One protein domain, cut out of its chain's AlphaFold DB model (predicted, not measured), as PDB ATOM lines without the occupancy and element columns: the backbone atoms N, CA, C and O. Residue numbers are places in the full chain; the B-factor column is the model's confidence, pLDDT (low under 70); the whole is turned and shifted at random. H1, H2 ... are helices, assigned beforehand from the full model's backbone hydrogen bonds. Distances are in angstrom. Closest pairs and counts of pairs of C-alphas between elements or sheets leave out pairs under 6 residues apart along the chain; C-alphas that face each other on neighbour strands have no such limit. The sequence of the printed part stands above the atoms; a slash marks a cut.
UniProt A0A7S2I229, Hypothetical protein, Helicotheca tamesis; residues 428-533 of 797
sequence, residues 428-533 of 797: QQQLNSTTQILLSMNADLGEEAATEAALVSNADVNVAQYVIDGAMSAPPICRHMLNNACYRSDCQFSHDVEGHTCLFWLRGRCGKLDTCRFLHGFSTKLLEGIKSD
ATOM      1  N   GLN A 428      14.158  13.928  34.996       95.69
ATOM      2  CA  GLN A 428      13.377  13.362  33.885       95.69
ATOM      3  C   GLN A 428      12.128  12.622  34.389       95.69
ATOM      4  O   GLN A 428      11.069  12.699  33.765       95.69
ATOM      5  N   GLN A 429      12.207  11.931  35.534       96.06
ATOM      6  CA  GLN A 429      11.028  11.305  36.140       96.06
ATOM      7  C   GLN A 429      10.011  12.351  36.633       96.06
ATOM      8  O   GLN A 429       8.804  12.149  36.466       96.06
ATOM      9  N   GLN A 430      10.473  13.465  37.209       96.12
ATOM     10  CA  GLN A 430       9.617  14.585  37.615       96.12
ATOM     11  C   GLN A 430       8.973  15.262  36.400       96.12
ATOM     12  O   GLN A 430       7.753  15.394  36.372       96.12
ATOM     13  N   LEU A 431       9.759  15.584  35.367       97.44
ATOM     14  CA  LEU A 431       9.301  16.177  34.110       97.44
ATOM     15  C   LEU A 431       8.200  15.323  33.465       97.44
ATOM     16  O   LEU A 431       7.093  15.810  33.253       97.44
ATOM     17  N   ASN A 432       8.456  14.025  33.265       97.44
ATOM     18  CA  ASN A 432       7.480  13.088  32.698       97.44
ATOM     19  C   ASN A 432       6.187  13.012  33.533       97.44
ATOM     20  O   ASN A 432       5.097  12.891  32.976       97.44
ATOM     21  N   SER A 433       6.297  13.078  34.864       97.31
ATOM     22  CA  SER A 433       5.132  13.078  35.761       97.31
ATOM     23  C   SER A 433       4.315  14.364  35.609       97.31
ATOM     24  O   SER A 433       3.090  14.303  35.511       97.31
ATOM     25  N   THR A 434       4.984  15.516  35.525       97.88
ATOM     26  CA  THR A 434       4.361  16.829  35.321       97.88
ATOM     27  C   THR A 434       3.675  16.916  33.956       97.88
ATOM     28  O   THR A 434       2.501  17.282  33.914       97.88
ATOM     29  N   THR A 435       4.309  16.468  32.864       98.44
ATOM     30  CA  THR A 435       3.677  16.370  31.531       98.44
ATOM     31  C   THR A 435       2.364  15.585  31.579       98.44
ATOM     32  O   THR A 435       1.340  16.049  31.078       98.44
ATOM     33  N   GLN A 436       2.357  14.405  32.211       98.25
ATOM     34  CA  GLN A 436       1.160  13.558  32.292       98.25
ATOM     35  C   GLN A 436       0.051  14.186  33.152       98.25
ATOM     36  O   GLN A 436      -1.128  14.048  32.823       98.25
ATOM     37  N   ILE A 437       0.404  14.922  34.213       98.19
ATOM     38  CA  ILE A 437      -0.564  15.693  35.007       98.19
ATOM     39  C   ILE A 437      -1.188  16.807  34.154       98.19
ATOM     40  O   ILE A 437      -2.415  16.889  34.081       98.19
ATOM     41  N   LEU A 438      -0.379  17.601  33.447       98.12
ATOM     42  CA  LEU A 438      -0.854  18.697  32.591       98.12
ATOM     43  C   LEU A 438      -1.779  18.199  31.472       98.12
ATOM     44  O   LEU A 438      -2.831  18.796  31.250       98.12
ATOM     45  N   LEU A 439      -1.448  17.075  30.828       98.06
ATOM     46  CA  LEU A 439      -2.317  16.428  29.833       98.06
ATOM     47  C   LEU A 439      -3.634  15.916  30.439       98.06
ATOM     48  O   LEU A 439      -4.681  16.013  29.805       98.06
ATOM     49  N   SER A 440      -3.613  15.409  31.678       97.81
ATOM     50  CA  SER A 440      -4.836  14.977  32.377       97.81
ATOM     51  C   SER A 440      -5.739  16.137  32.818       97.81
ATOM     52  O   SER A 440      -6.948  15.952  32.948       97.81
ATOM     53  N   MET A 441      -5.168  17.328  33.026       97.50
ATOM     54  CA  MET A 441      -5.892  18.551  33.388       97.50
ATOM     55  C   MET A 441      -6.435  19.300  32.163       97.50
ATOM     56  O   MET A 441      -7.496  19.913  32.244       97.50
ATOM     57  N   ASN A 442      -5.735  19.236  31.026       97.44
ATOM     58  CA  ASN A 442      -6.027  20.023  29.830       97.44
ATOM     59  C   ASN A 442      -6.252  19.094  28.626       97.44
ATOM     60  O   ASN A 442      -5.342  18.862  27.836       97.44
ATOM     61  N   ALA A 443      -7.476  18.586  28.449       96.25
ATOM     62  CA  ALA A 443      -7.802  17.591  27.412       96.25
ATOM     63  C   ALA A 443      -7.541  18.043  25.954       96.25
ATOM     64  O   ALA A 443      -7.502  17.214  25.047       96.25
ATOM     65  N   ASP A 444      -7.378  19.347  25.730       96.25
ATOM     66  CA  ASP A 444      -7.123  19.968  24.427       96.25
ATOM     67  C   ASP A 444      -5.616  20.248  24.182       96.25
ATOM     68  O   ASP A 444      -5.262  20.700  23.097       96.25
ATOM     69  N   LEU A 445      -4.738  20.020  25.173       98.12
ATOM     70  CA  LEU A 445      -3.303  20.359  25.163       98.12
ATOM     71  C   LEU A 445      -2.463  19.303  24.419       98.12
ATOM     72  O   LEU A 445      -2.643  18.102  24.606       98.12
ATOM     73  N   GLY A 446      -1.508  19.746  23.597       97.88
ATOM     74  CA  GLY A 446      -0.570  18.860  22.896       97.88
ATOM     75  C   GLY A 446       0.548  18.317  23.797       97.88
ATOM     76  O   GLY A 446       1.041  19.029  24.667       97.88
ATOM     77  N   GLU A 447       1.003  17.082  23.555       98.00
ATOM     78  CA  GLU A 447       2.072  16.424  24.337       98.00
ATOM     79  C   GLU A 447       3.414  17.179  24.290       98.00
ATOM     80  O   GLU A 447       4.075  17.323  25.321       98.00
ATOM     81  N   GLU A 448       3.775  17.745  23.133       97.81
ATOM     82  CA  GLU A 448       4.929  18.648  22.996       97.81
ATOM     83  C   GLU A 448       4.787  19.878  23.902       97.81
ATOM     84  O   GLU A 448       5.683  20.182  24.683       97.81
ATOM     85  N   ALA A 449       3.638  20.557  23.848       98.19
ATOM     86  CA  ALA A 449       3.400  21.779  24.607       98.19
ATOM     87  C   ALA A 449       3.274  21.526  26.119       98.19
ATOM     88  O   ALA A 449       3.727  22.346  26.911       98.19
ATOM     89  N   ALA A 450       2.725  20.381  26.532       98.38
ATOM     90  CA  ALA A 450       2.726  19.941  27.926       98.38
ATOM     91  C   ALA A 450       4.148  19.655  28.439       98.38
ATOM     92  O   ALA A 450       4.473  19.995  29.575       98.38
ATOM     93  N   THR A 451       5.003  19.065  27.597       98.25
ATOM     94  CA  THR A 451       6.406  18.777  27.935       98.25
ATOM     95  C   THR A 451       7.237  20.053  28.006       98.25
ATOM     96  O   THR A 451       7.979  20.238  28.967       98.25
ATOM     97  N   GLU A 452       7.062  20.968  27.054       97.88
ATOM     98  CA  GLU A 452       7.736  22.267  27.051       97.88
ATOM     99  C   GLU A 452       7.280  23.138  28.234       97.88
ATOM    100  O   GLU A 452       8.110  23.750  28.903       97.88
ATOM    101  N   ALA A 453       5.984  23.128  28.577       97.81
ATOM    102  CA  ALA A 453       5.461  23.819  29.759       97.81
ATOM    103  C   ALA A 453       6.077  23.272  31.058       97.81
ATOM    104  O   ALA A 453       6.464  24.047  31.932       97.81
ATOM    105  N   ALA A 454       6.209  21.945  31.167       97.75
ATOM    106  CA  ALA A 454       6.882  21.291  32.285       97.75
ATOM    107  C   ALA A 454       8.396  21.579  32.317       97.75
ATOM    108  O   ALA A 454       8.989  21.612  33.396       97.75
ATOM    109  N   LEU A 455       9.035  21.803  31.164       96.81
ATOM    110  CA  LEU A 455      10.458  22.128  31.074       96.81
ATOM    111  C   LEU A 455      10.722  23.565  31.542       96.81
ATOM    112  O   LEU A 455      11.531  23.770  32.449       96.81
ATOM    113  N   VAL A 456       9.994  24.550  31.000       96.00
ATOM    114  CA  VAL A 456      10.150  25.967  31.386       96.00
ATOM    115  C   VAL A 456       9.700  26.252  32.822       96.00
ATOM    116  O   VAL A 456      10.135  27.239  33.410       96.00
ATOM    117  N   SER A 457       8.870  25.385  33.417       95.75
ATOM    118  CA  SER A 457       8.476  25.463  34.828       95.75
ATOM    119  C   SER A 457       9.419  24.748  35.803       95.75
ATOM    120  O   SER A 457       9.148  24.735  37.005       95.75
ATOM    121  N   ASN A 458      10.498  24.120  35.315       95.50
ATOM    122  CA  ASN A 458      11.367  23.238  36.104       95.50
ATOM    123  C   ASN A 458      10.561  22.144  36.850       95.50
ATOM    124  O   ASN A 458      10.753  21.883  38.038       95.50
ATOM    125  N   ALA A 459       9.627  21.528  36.125       96.56
ATOM    126  CA  ALA A 459       8.674  20.511  36.560       96.56
ATOM    127  C   ALA A 459       7.662  20.926  37.655       96.56
ATOM    128  O   ALA A 459       6.949  20.054  38.159       96.56
ATOM    129  N   ASP A 460       7.503  22.216  37.988       95.56
ATOM    130  CA  ASP A 460       6.376  22.671  38.818       95.56
ATOM    131  C   ASP A 460       5.072  22.712  37.994       95.56
ATOM    132  O   ASP A 460       4.973  23.397  36.972       95.56
ATOM    133  N   VAL A 461       4.061  21.961  38.445       96.88
ATOM    134  CA  VAL A 461       2.747  21.832  37.786       96.88
ATOM    135  C   VAL A 461       1.977  23.158  37.769       96.88
ATOM    136  O   VAL A 461       1.312  23.469  36.786       96.88
ATOM    137  N   ASN A 462       2.056  23.952  38.839       96.00
ATOM    138  CA  ASN A 462       1.290  25.191  38.994       96.00
ATOM    139  C   ASN A 462       1.869  26.294  38.103       96.00
ATOM    140  O   ASN A 462       1.126  27.017  37.442       96.00
ATOM    141  N   VAL A 463       3.201  26.390  38.061       95.88
ATOM    142  CA  VAL A 463       3.924  27.313  37.176       95.88
ATOM    143  C   VAL A 463       3.697  26.931  35.709       95.88
ATOM    144  O   VAL A 463       3.409  27.808  34.899       95.88
ATOM    145  N   ALA A 464       3.729  25.637  35.369       96.81
ATOM    146  CA  ALA A 464       3.407  25.173  34.017       96.81
ATOM    147  C   ALA A 464       1.958  25.493  33.616       96.81
ATOM    148  O   ALA A 464       1.735  26.016  32.525       96.81
ATOM    149  N   GLN A 465       0.978  25.237  34.493       97.19
ATOM    150  CA  GLN A 465      -0.423  25.570  34.222       97.19
ATOM    151  C   GLN A 465      -0.606  27.080  34.024       97.19
ATOM    152  O   GLN A 465      -1.232  27.479  33.051       97.19
ATOM    153  N   TYR A 466       0.004  27.925  34.863       96.25
ATOM    154  CA  TYR A 466      -0.043  29.382  34.693       96.25
ATOM    155  C   TYR A 466       0.528  29.839  33.337       96.25
ATOM    156  O   TYR A 466      -0.031  30.724  32.691       96.25
ATOM    157  N   VAL A 467       1.619  29.219  32.878       96.69
ATOM    158  CA  VAL A 467       2.225  29.495  31.565       96.69
ATOM    159  C   VAL A 467       1.312  29.049  30.412       96.69
ATOM    160  O   VAL A 467       1.159  29.786  29.435       96.69
ATOM    161  N   ILE A 468       0.648  27.894  30.538       97.56
ATOM    162  CA  ILE A 468      -0.359  27.410  29.580       97.56
ATOM    163  C   ILE A 468      -1.574  28.347  29.548       97.56
ATOM    164  O   ILE A 468      -1.977  28.780  28.469       97.56
ATOM    165  N   ASP A 469      -2.122  28.717  30.706       96.38
ATOM    166  CA  ASP A 469      -3.276  29.615  30.836       96.38
ATOM    167  C   ASP A 469      -2.959  31.006  30.264       96.38
ATOM    168  O   ASP A 469      -3.774  31.590  29.543       96.38
ATOM    169  N   GLY A 470      -1.753  31.525  30.516       95.56
ATOM    170  CA  GLY A 470      -1.257  32.781  29.950       95.56
ATOM    171  C   GLY A 470      -1.099  32.746  28.426       95.56
ATOM    172  O   GLY A 470      -1.366  33.747  27.762       95.56
ATOM    173  N   ALA A 471      -0.732  31.596  27.853       96.38
ATOM    174  CA  ALA A 471      -0.690  31.401  26.403       96.38
ATOM    175  C   ALA A 471      -2.094  31.230  25.788       96.38
ATOM    176  O   ALA A 471      -2.374  31.804  24.738       96.38
ATOM    177  N   MET A 472      -2.995  30.491  26.446       95.25
ATOM    178  CA  MET A 472      -4.384  30.286  26.005       95.25
ATOM    179  C   MET A 472      -5.225  31.572  26.067       95.25
ATOM    180  O   MET A 472      -6.101  31.770  25.228       95.25
ATOM    181  N   SER A 473      -4.967  32.441  27.049       95.19
ATOM    182  CA  SER A 473      -5.681  33.714  27.257       95.19
ATOM    183  C   SER A 473      -5.020  34.929  26.591       95.19
ATOM    184  O   SER A 473      -5.519  36.052  26.716       95.19
ATOM    185  N   ALA A 474      -3.916  34.729  25.862       94.50
ATOM    186  CA  ALA A 474      -3.201  35.799  25.179       94.50
ATOM    187  C   ALA A 474      -4.107  36.523  24.153       94.50
ATOM    188  O   ALA A 474      -4.723  35.862  23.312       94.50
ATOM    189  N   PRO A 475      -4.175  37.874  24.149       94.19
ATOM    190  CA  PRO A 475      -5.005  38.610  23.200       94.19
ATOM    191  C   PRO A 475      -4.670  38.251  21.742       94.19
ATOM    192  O   PRO A 475      -3.486  38.256  21.381       94.19
ATOM    193  N   PRO A 476      -5.674  37.975  20.884       95.31
ATOM    194  CA  PRO A 476      -5.426  37.529  19.518       95.31
ATOM    195  C   PRO A 476      -4.594  38.546  18.729       95.31
ATOM    196  O   PRO A 476      -4.698  39.760  18.930       95.31
ATOM    197  N   ILE A 477      -3.743  38.046  17.829       95.94
ATOM    198  CA  ILE A 477      -2.821  38.877  17.047       95.94
ATOM    199  C   ILE A 477      -3.592  39.770  16.070       95.94
ATOM    200  O   ILE A 477      -4.534  39.353  15.395       95.94
ATOM    201  N   CYS A 478      -3.141  41.013  15.942       96.56
ATOM    202  CA  CYS A 478      -3.684  41.983  15.012       96.56
ATOM    203  C   CYS A 478      -3.514  41.521  13.557       96.56
ATOM    204  O   CYS A 478      -2.412  41.547  13.003       96.56
ATOM    205  N   ARG A 479      -4.628  41.195  12.890       95.62
ATOM    206  CA  ARG A 479      -4.664  40.832  11.459       95.62
ATOM    207  C   ARG A 479      -3.997  41.878  10.554       95.62
ATOM    208  O   ARG A 479      -3.389  41.517   9.552       95.62
ATOM    209  N   HIS A 480      -4.058  43.161  10.915       94.81
ATOM    210  CA  HIS A 480      -3.374  44.225  10.172       94.81
ATOM    211  C   HIS A 480      -1.855  44.232  10.404       94.81
ATOM    212  O   HIS A 480      -1.112  44.527   9.474       94.81
ATOM    213  N   MET A 481      -1.375  43.851  11.596       94.31
ATOM    214  CA  MET A 481       0.061  43.684  11.858       94.31
ATOM    215  C   MET A 481       0.626  42.448  11.145       94.31
ATOM    216  O   MET A 481       1.737  42.493  10.630       94.31
ATOM    217  N   LEU A 482      -0.161  41.374  11.003       93.06
ATOM    218  CA  LEU A 482       0.228  40.225  10.172       93.06
ATOM    219  C   LEU A 482       0.434  40.602   8.693       93.06
ATOM    220  O   LEU A 482       1.260  39.981   8.024       93.06
ATOM    221  N   ASN A 483      -0.242  41.650   8.219       93.69
ATOM    222  CA  ASN A 483      -0.056  42.245   6.893       93.69
ATOM    223  C   ASN A 483       0.933  43.436   6.903       93.69
ATOM    224  O   ASN A 483       0.918  44.251   5.984       93.69
ATOM    225  N   ASN A 484       1.769  43.557   7.942       90.38
ATOM    226  CA  ASN A 484       2.795  44.591   8.141       90.38
ATOM    227  C   ASN A 484       2.261  46.046   8.186       90.38
ATOM    228  O   ASN A 484       3.019  46.990   7.968       90.38
ATOM    229  N   ALA A 485       0.963  46.250   8.453       86.75
ATOM    230  CA  ALA A 485       0.274  47.524   8.219       86.75
ATOM    231  C   ALA A 485      -0.854  47.826   9.234       86.75
ATOM    232  O   ALA A 485      -1.993  48.112   8.854       86.75
ATOM    233  N   CYS A 486      -0.571  47.782  10.545       95.25
ATOM    234  CA  CYS A 486      -1.521  48.283  11.550       95.25
ATOM    235  C   CYS A 486      -1.301  49.771  11.866       95.25
ATOM    236  O   CYS A 486      -0.373  50.136  12.582       95.25
ATOM    237  N   TYR A 487      -2.216  50.624  11.400       91.62
ATOM    238  CA  TYR A 487      -2.186  52.077  11.627       91.62
ATOM    239  C   TYR A 487      -2.884  52.536  12.923       91.62
ATOM    240  O   TYR A 487      -3.007  53.736  13.165       91.62
ATOM    241  N   ARG A 488      -3.375  51.614  13.764       91.06
ATOM    242  CA  ARG A 488      -4.038  51.945  15.037       91.06
ATOM    243  C   ARG A 488      -3.060  51.871  16.206       91.06
ATOM    244  O   ARG A 488      -2.734  50.784  16.673       91.06
ATOM    245  N   SER A 489      -2.677  53.025  16.756       87.50
ATOM    246  CA  SER A 489      -1.932  53.091  18.028       87.50
ATOM    247  C   SER A 489      -2.761  52.689  19.257       87.50
ATOM    248  O   SER A 489      -2.235  52.641  20.363       87.50
ATOM    249  N   ASP A 490      -4.066  52.476  19.083       89.88
ATOM    250  CA  ASP A 490      -5.021  52.010  20.090       89.88
ATOM    251  C   ASP A 490      -5.535  50.588  19.783       89.88
ATOM    252  O   ASP A 490      -6.631  50.218  20.207       89.88
ATOM    253  N   CYS A 491      -4.779  49.801  19.008       93.94
ATOM    254  CA  CYS A 491      -5.164  48.433  18.682       93.94
ATOM    255  C   CYS A 491      -5.312  47.586  19.957       93.94
ATOM    256  O   CYS A 491      -4.439  47.591  20.823       93.94
ATOM    257  N   GLN A 492      -6.426  46.861  20.062       95.00
ATOM    258  CA  GLN A 492      -6.734  45.970  21.192       95.00
ATOM    259  C   GLN A 492      -6.148  44.557  21.008       95.00
ATOM    260  O   GLN A 492      -6.233  43.728  21.907       95.00
ATOM    261  N   PHE A 493      -5.562  44.295  19.839       96.50
ATOM    262  CA  PHE A 493      -4.996  43.017  19.419       96.50
ATOM    263  C   PHE A 493      -3.468  43.032  19.546       96.50
ATOM    264  O   PHE A 493      -2.851  44.087  19.378       96.50
ATOM    265  N   SER A 494      -2.838  41.877  19.789       94.69
ATOM    266  CA  SER A 494      -1.376  41.815  19.949       94.69
ATOM    267  C   SER A 494      -0.649  42.268  18.676       94.69
ATOM    268  O   SER A 494      -1.001  41.867  17.564       94.69
ATOM    269  N   HIS A 495       0.385  43.093  18.838       94.88
ATOM    270  CA  HIS A 495       1.361  43.406  17.784       94.88
ATOM    271  C   HIS A 495       2.648  42.577  17.914       94.88
ATOM    272  O   HIS A 495       3.470  42.594  17.004       94.88
ATOM    273  N   ASP A 496       2.811  41.843  19.016       95.31
ATOM    274  CA  ASP A 496       3.901  40.895  19.208       95.31
ATOM    275  C   ASP A 496       3.529  39.577  18.516       95.31
ATOM    276  O   ASP A 496       2.626  38.869  18.969       95.31
ATOM    277  N   VAL A 497       4.155  39.315  17.365       95.06
ATOM    278  CA  VAL A 497       3.927  38.110  16.548       95.06
ATOM    279  C   VAL A 497       4.886  36.990  16.956       95.06
ATOM    280  O   VAL A 497       4.486  35.832  17.010       95.06
ATOM    281  N   GLU A 498       6.133  37.345  17.271       93.62
ATOM    282  CA  GLU A 498       7.210  36.413  17.628       93.62
ATOM    283  C   GLU A 498       7.046  35.877  19.057       93.62
ATOM    284  O   GLU A 498       7.305  34.706  19.314       93.62
ATOM    285  N   GLY A 499       6.554  36.704  19.985       94.81
ATOM    286  CA  GLY A 499       6.237  36.304  21.355       94.81
ATOM    287  C   GLY A 499       4.884  35.603  21.531       94.81
ATOM    288  O   GLY A 499       4.544  35.255  22.660       94.81
ATOM    289  N   HIS A 500       4.093  35.403  20.472       96.19
ATOM    290  CA  HIS A 500       2.777  34.765  20.578       96.19
ATOM    291  C   HIS A 500       2.859  33.265  20.264       96.19
ATOM    292  O   HIS A 500       3.158  32.863  19.136       96.19
ATOM    293  N   THR A 501       2.571  32.438  21.271       97.31
ATOM    294  CA  THR A 501       2.527  30.975  21.155       97.31
ATOM    295  C   THR A 501       1.509  30.531  20.102       97.31
ATOM    296  O   THR A 501       0.377  31.007  20.039       97.31
ATOM    297  N   CYS A 502       1.906  29.580  19.262       97.56
ATOM    298  CA  CYS A 502       1.061  29.003  18.231       97.56
ATOM    299  C   CYS A 502      -0.079  28.187  18.858       97.56
ATOM    300  O   CYS A 502       0.120  27.052  19.289       97.56
ATOM    301  N   LEU A 503      -1.301  28.727  18.847       97.00
ATOM    302  CA  LEU A 503      -2.486  28.080  19.429       97.00
ATOM    303  C   LEU A 503      -2.800  26.690  18.831       97.00
ATOM    304  O   LEU A 503      -3.396  25.847  19.500       97.00
ATOM    305  N   PHE A 504      -2.379  26.420  17.590       97.81
ATOM    306  CA  PHE A 504      -2.492  25.089  16.980       97.81
ATOM    307  C   PHE A 504      -1.427  24.110  17.490       97.81
ATOM    308  O   PHE A 504      -1.717  22.925  17.607       97.81
ATOM    309  N   TRP A 505      -0.213  24.570  17.802       98.12
ATOM    310  CA  TRP A 505       0.850  23.738  18.388       98.12
ATOM    311  C   TRP A 505       0.556  23.450  19.858       98.12
ATOM    312  O   TRP A 505       0.630  22.303  20.287       98.12
ATOM    313  N   LEU A 506       0.074  24.465  20.579       97.94
ATOM    314  CA  LEU A 506      -0.420  24.350  21.948       97.94
ATOM    315  C   LEU A 506      -1.520  23.273  22.070       97.94
ATOM    316  O   LEU A 506      -1.607  22.603  23.092       97.94
ATOM    317  N   ARG A 507      -2.296  23.035  20.999       98.00
ATOM    318  CA  ARG A 507      -3.284  21.943  20.883       98.00
ATOM    319  C   ARG A 507      -2.813  20.666  20.159       98.00
ATOM    320  O   ARG A 507      -3.636  19.809  19.847       98.00
ATOM    321  N   GLY A 508      -1.530  20.536  19.816       97.38
ATOM    322  CA  GLY A 508      -0.984  19.362  19.113       97.38
ATOM    323  C   GLY A 508      -1.468  19.168  17.664       97.38
ATOM    324  O   GLY A 508      -1.460  18.051  17.157       97.38
ATOM    325  N   ARG A 509      -1.927  20.232  16.989       97.62
ATOM    326  CA  ARG A 509      -2.536  20.210  15.637       97.62
ATOM    327  C   ARG A 509      -1.804  21.088  14.603       97.62
ATOM    328  O   ARG A 509      -2.322  21.301  13.507       97.62
ATOM    329  N   CYS A 510      -0.619  21.631  14.905       97.75
ATOM    330  CA  CYS A 510       0.111  22.499  13.968       97.75
ATOM    331  C   CYS A 510       0.958  21.717  12.952       97.75
ATOM    332  O   CYS A 510       2.133  21.437  13.182       97.75
ATOM    333  N   GLY A 511       0.407  21.476  11.762       96.75
ATOM    334  CA  GLY A 511       1.132  20.854  10.643       96.75
ATOM    335  C   GLY A 511       2.241  21.702   9.990       96.75
ATOM    336  O   GLY A 511       2.683  21.351   8.903       96.75
ATOM    337  N   LYS A 512       2.666  22.830  10.588       96.50
ATOM    338  CA  LYS A 512       3.730  23.699  10.040       96.50
ATOM    339  C   LYS A 512       5.112  23.460  10.646       96.50
ATOM    340  O   LYS A 512       6.094  23.857  10.018       96.50
ATOM    341  N   LEU A 513       5.190  22.828  11.823       91.75
ATOM    342  CA  LEU A 513       6.447  22.624  12.559       91.75
ATOM    343  C   LEU A 513       7.259  23.941  12.615       91.75
ATOM    344  O   LEU A 513       6.671  25.009  12.795       91.75
ATOM    345  N   ASP A 514       8.567  23.887  12.374       94.00
ATOM    346  CA  ASP A 514       9.495  25.029  12.412       94.00
ATOM    347  C   ASP A 514       9.201  26.127  11.367       94.00
ATOM    348  O   ASP A 514       9.742  27.227  11.445       94.00
ATOM    349  N   THR A 515       8.325  25.867  10.385       96.69
ATOM    350  CA  THR A 515       7.869  26.880   9.406       96.69
ATOM    351  C   THR A 515       6.664  27.694   9.895       96.69
ATOM    352  O   THR A 515       6.074  28.481   9.145       96.69
ATOM    353  N   CYS A 516       6.247  27.510  11.150       96.81
ATOM    354  CA  CYS A 516       5.181  28.305  11.738       96.81
ATOM    355  C   CYS A 516       5.615  29.763  11.963       96.81
ATOM    356  O   CYS A 516       6.693  30.042  12.472       96.81
ATOM    357  N   ARG A 517       4.726  30.716  11.647       95.75
ATOM    358  CA  ARG A 517       4.930  32.154  11.927       95.75
ATOM    359  C   ARG A 517       4.719  32.516  13.412       95.75
ATOM    360  O   ARG A 517       4.934  33.660  13.793       95.75
ATOM    361  N   PHE A 518       4.260  31.568  14.224       96.75
ATOM    362  CA  PHE A 518       3.939  31.743  15.642       96.75
ATOM    363  C   PHE A 518       4.765  30.761  16.469       96.75
ATOM    364  O   PHE A 518       5.020  29.644  16.016       96.75
ATOM    365  N   LEU A 519       5.149  31.158  17.681       97.06
ATOM    366  CA  LEU A 519       6.122  30.441  18.501       97.06
ATOM    367  C   LEU A 519       5.653  29.020  18.857       97.06
ATOM    368  O   LEU A 519       4.589  28.835  19.448       97.06
ATOM    369  N   HIS A 520       6.458  28.012  18.525       97.56
ATOM    370  CA  HIS A 520       6.324  26.660  19.069       97.56
ATOM    371  C   HIS A 520       7.139  26.611  20.364       97.56
ATOM    372  O   HIS A 520       8.338  26.357  20.347       97.56
ATOM    373  N   GLY A 521       6.497  27.006  21.461       96.88
ATOM    374  CA  GLY A 521       7.122  27.256  22.757       96.88
ATOM    375  C   GLY A 521       6.380  28.341  23.538       96.88
ATOM    376  O   GLY A 521       5.360  28.875  23.085       96.88
ATOM    377  N   PHE A 522       6.908  28.700  24.706       97.06
ATOM    378  CA  PHE A 522       6.346  29.741  25.571       97.06
ATOM    379  C   PHE A 522       7.260  30.965  25.625       97.06
ATOM    380  O   PHE A 522       8.473  30.848  25.777       97.06
ATOM    381  N   SER A 523       6.680  32.161  25.500       94.81
ATOM    382  CA  SER A 523       7.457  33.399  25.590       94.81
ATOM    383  C   SER A 523       7.947  33.631  27.018       94.81
ATOM    384  O   SER A 523       7.167  33.560  27.968       94.81
ATOM    385  N   THR A 524       9.215  34.018  27.171       91.38
ATOM    386  CA  THR A 524       9.813  34.402  28.462       91.38
ATOM    387  C   THR A 524       9.053  35.533  29.164       91.38
ATOM    388  O   THR A 524       9.062  35.608  30.390       91.38
ATOM    389  N   LYS A 525       8.307  36.355  28.415       91.00
ATOM    390  CA  LYS A 525       7.416  37.406  28.940       91.00
ATOM    391  C   LYS A 525       6.268  36.857  29.802       91.00
ATOM    392  O   LYS A 525       5.766  37.574  30.661       91.00
ATOM    393  N   LEU A 526       5.857  35.598  29.601       90.62
ATOM    394  CA  LEU A 526       4.876  34.920  30.465       90.62
ATOM    395  C   LEU A 526       5.487  34.541  31.824       90.62
ATOM    396  O   LEU A 526       4.798  34.584  32.840       90.62
ATOM    397  N   LEU A 527       6.786  34.222  31.855       86.62
ATOM    398  CA  LEU A 527       7.529  33.906  33.079       86.62
ATOM    399  C   LEU A 527       7.871  35.169  33.886       86.62
ATOM    400  O   LEU A 527       7.872  35.126  35.110       86.62
ATOM    401  N   GLU A 528       8.103  36.307  33.225       86.12
ATOM    402  CA  GLU A 528       8.452  37.590  33.868       86.12
ATOM    403  C   GLU A 528       7.351  38.121  34.817       86.12
ATOM    404  O   GLU A 528       7.639  38.852  35.767       86.12
ATOM    405  N   GLY A 529       6.092  37.714  34.618       74.38
ATOM    406  CA  GLY A 529       4.988  37.999  35.545       74.38
ATOM    407  C   GLY A 529       4.994  37.152  36.829       74.38
ATOM    408  O   GLY A 529       4.355  37.527  37.818       74.38
ATOM    409  N   ILE A 530       5.718  36.029  36.840       83.69
ATOM    410  CA  ILE A 530       5.779  35.086  37.960       83.69
ATOM    411  C   ILE A 530       6.823  35.579  38.958       83.69
ATOM    412  O   ILE A 530       8.018  35.307  38.845       83.69
ATOM    413  N   LYS A 531       6.366  36.321  39.970       64.69
ATOM    414  CA  LYS A 531       7.238  36.781  41.053       64.69
ATOM    415  C   LYS A 531       7.930  35.597  41.728       64.69
ATOM    416  O   LYS A 531       7.281  34.622  42.113       64.69
ATOM    417  N   SER A 532       9.232  35.747  41.958       59.56
ATOM    418  CA  SER A 532      10.090  34.768  42.636       59.56
ATOM    419  C   SER A 532       9.638  34.413  44.058       59.56
ATOM    420  O   SER A 532      10.074  33.393  44.581       59.56
ATOM    421  N   ASP A 533       8.713  35.185  44.640       63.44
ATOM    422  CA  ASP A 533       7.980  34.902  45.883       63.44
ATOM    423  C   ASP A 533       7.393  33.470  45.950       63.44
ATOM    424  O   ASP A 533       7.223  32.929  47.043       63.44
TER     425      ASP A 533
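Overview. This is residues 428 to 533 of the 797 residues of the protein "Hypothetical protein" of Helicotheca tamesis (UniProt A0A7S2I229). Three helices, H1, H2 and H3, cross one another steeply in a small triangular cluster at one end of the long axis, while a loop-built head that holds the short H4 makes the other end. Between them lie long loops with the short H5, which packs on H2, and the short H6 packs on H3 near the end of the printed part. The printed part has 106 residues with six named helices, H1 to H6 in order along the chain, and no named strand; its class is all helix, yet under half of the residues, 48, are in named elements. It is compact, with a radius of gyration of the C-alphas of 14.7 A, and spans 49 by 37 by 20 A.

Arrangement. Begin with the longest helix, H1, residues 428 to 441. It touches H2, residues 447 to 456, at a steep tilt of 57 degrees, opposite ways; look at the C-alphas of Thr 435 and Thr 451, their closest pair at 5.1 A. H1 also touches H3, residues 461 to 472, H1 with residues 434 to 438 alone and H3 with residues 461 to 465 alone; the closest C-alphas, those of Thr 434 and Val 461, are 5.8 A apart, and the tilt is steep at 51 degrees, the same way. H2 and H3 touch at a steep tilt of 63 degrees, opposite ways, with the C-alphas of Ala 453 and Ala 464 closest at 4.9 A. The helix packing is mostly crossed, with no touching pair that has a tilt at a shallow one. H5, residues 503 to 506, whose centre is the nearest to the mean of the C-alphas at 7.7 A, touches H2, where the C-alphas of Ala 449 and Leu 506 are closest at 5.3 A. H5 is close to H3 but not clearly touching it, with the C-alphas of Met 472 and Leu 503 closest at 7.2 A. H6, residues 524 to 527, touches residues 467 to 471 of H3 alone; the closest C-alphas, those of Val 467 and Leu 526, are 6.1 A apart. H4, residues 479 to 482, touches no helix. In H1, H2 and H3 every O i to N i+4 pair is within hydrogen-bond range; H4, H5 and H6 are too short for such a pair.

Along the chain. Find C-alpha 428 at (13.377, 13.362, 33.885); from there H1 runs 20.0 A to C-alpha 441 at (-5.892, 18.551, 33.388). H2 measures 14.4 A and H3 16.2 A from first to last C-alpha. The four-residue helices measure 5.1 A for H4, 5.0 A for H5 and 5.2 A for H6, which ends at C-alpha 527, (7.529, 33.906, 33.079).

Size, cuts and confidence. The C-alphas farthest apart, those of Gln 429 and Tyr 487, are 49.4 A from each other. The printed part has no cut. The links H4 to H5, with 20 residues, and H5 to H6, with 17, are long. The mean pLDDT of the printed part is 94.4, and residues 531 to 533 are under 70.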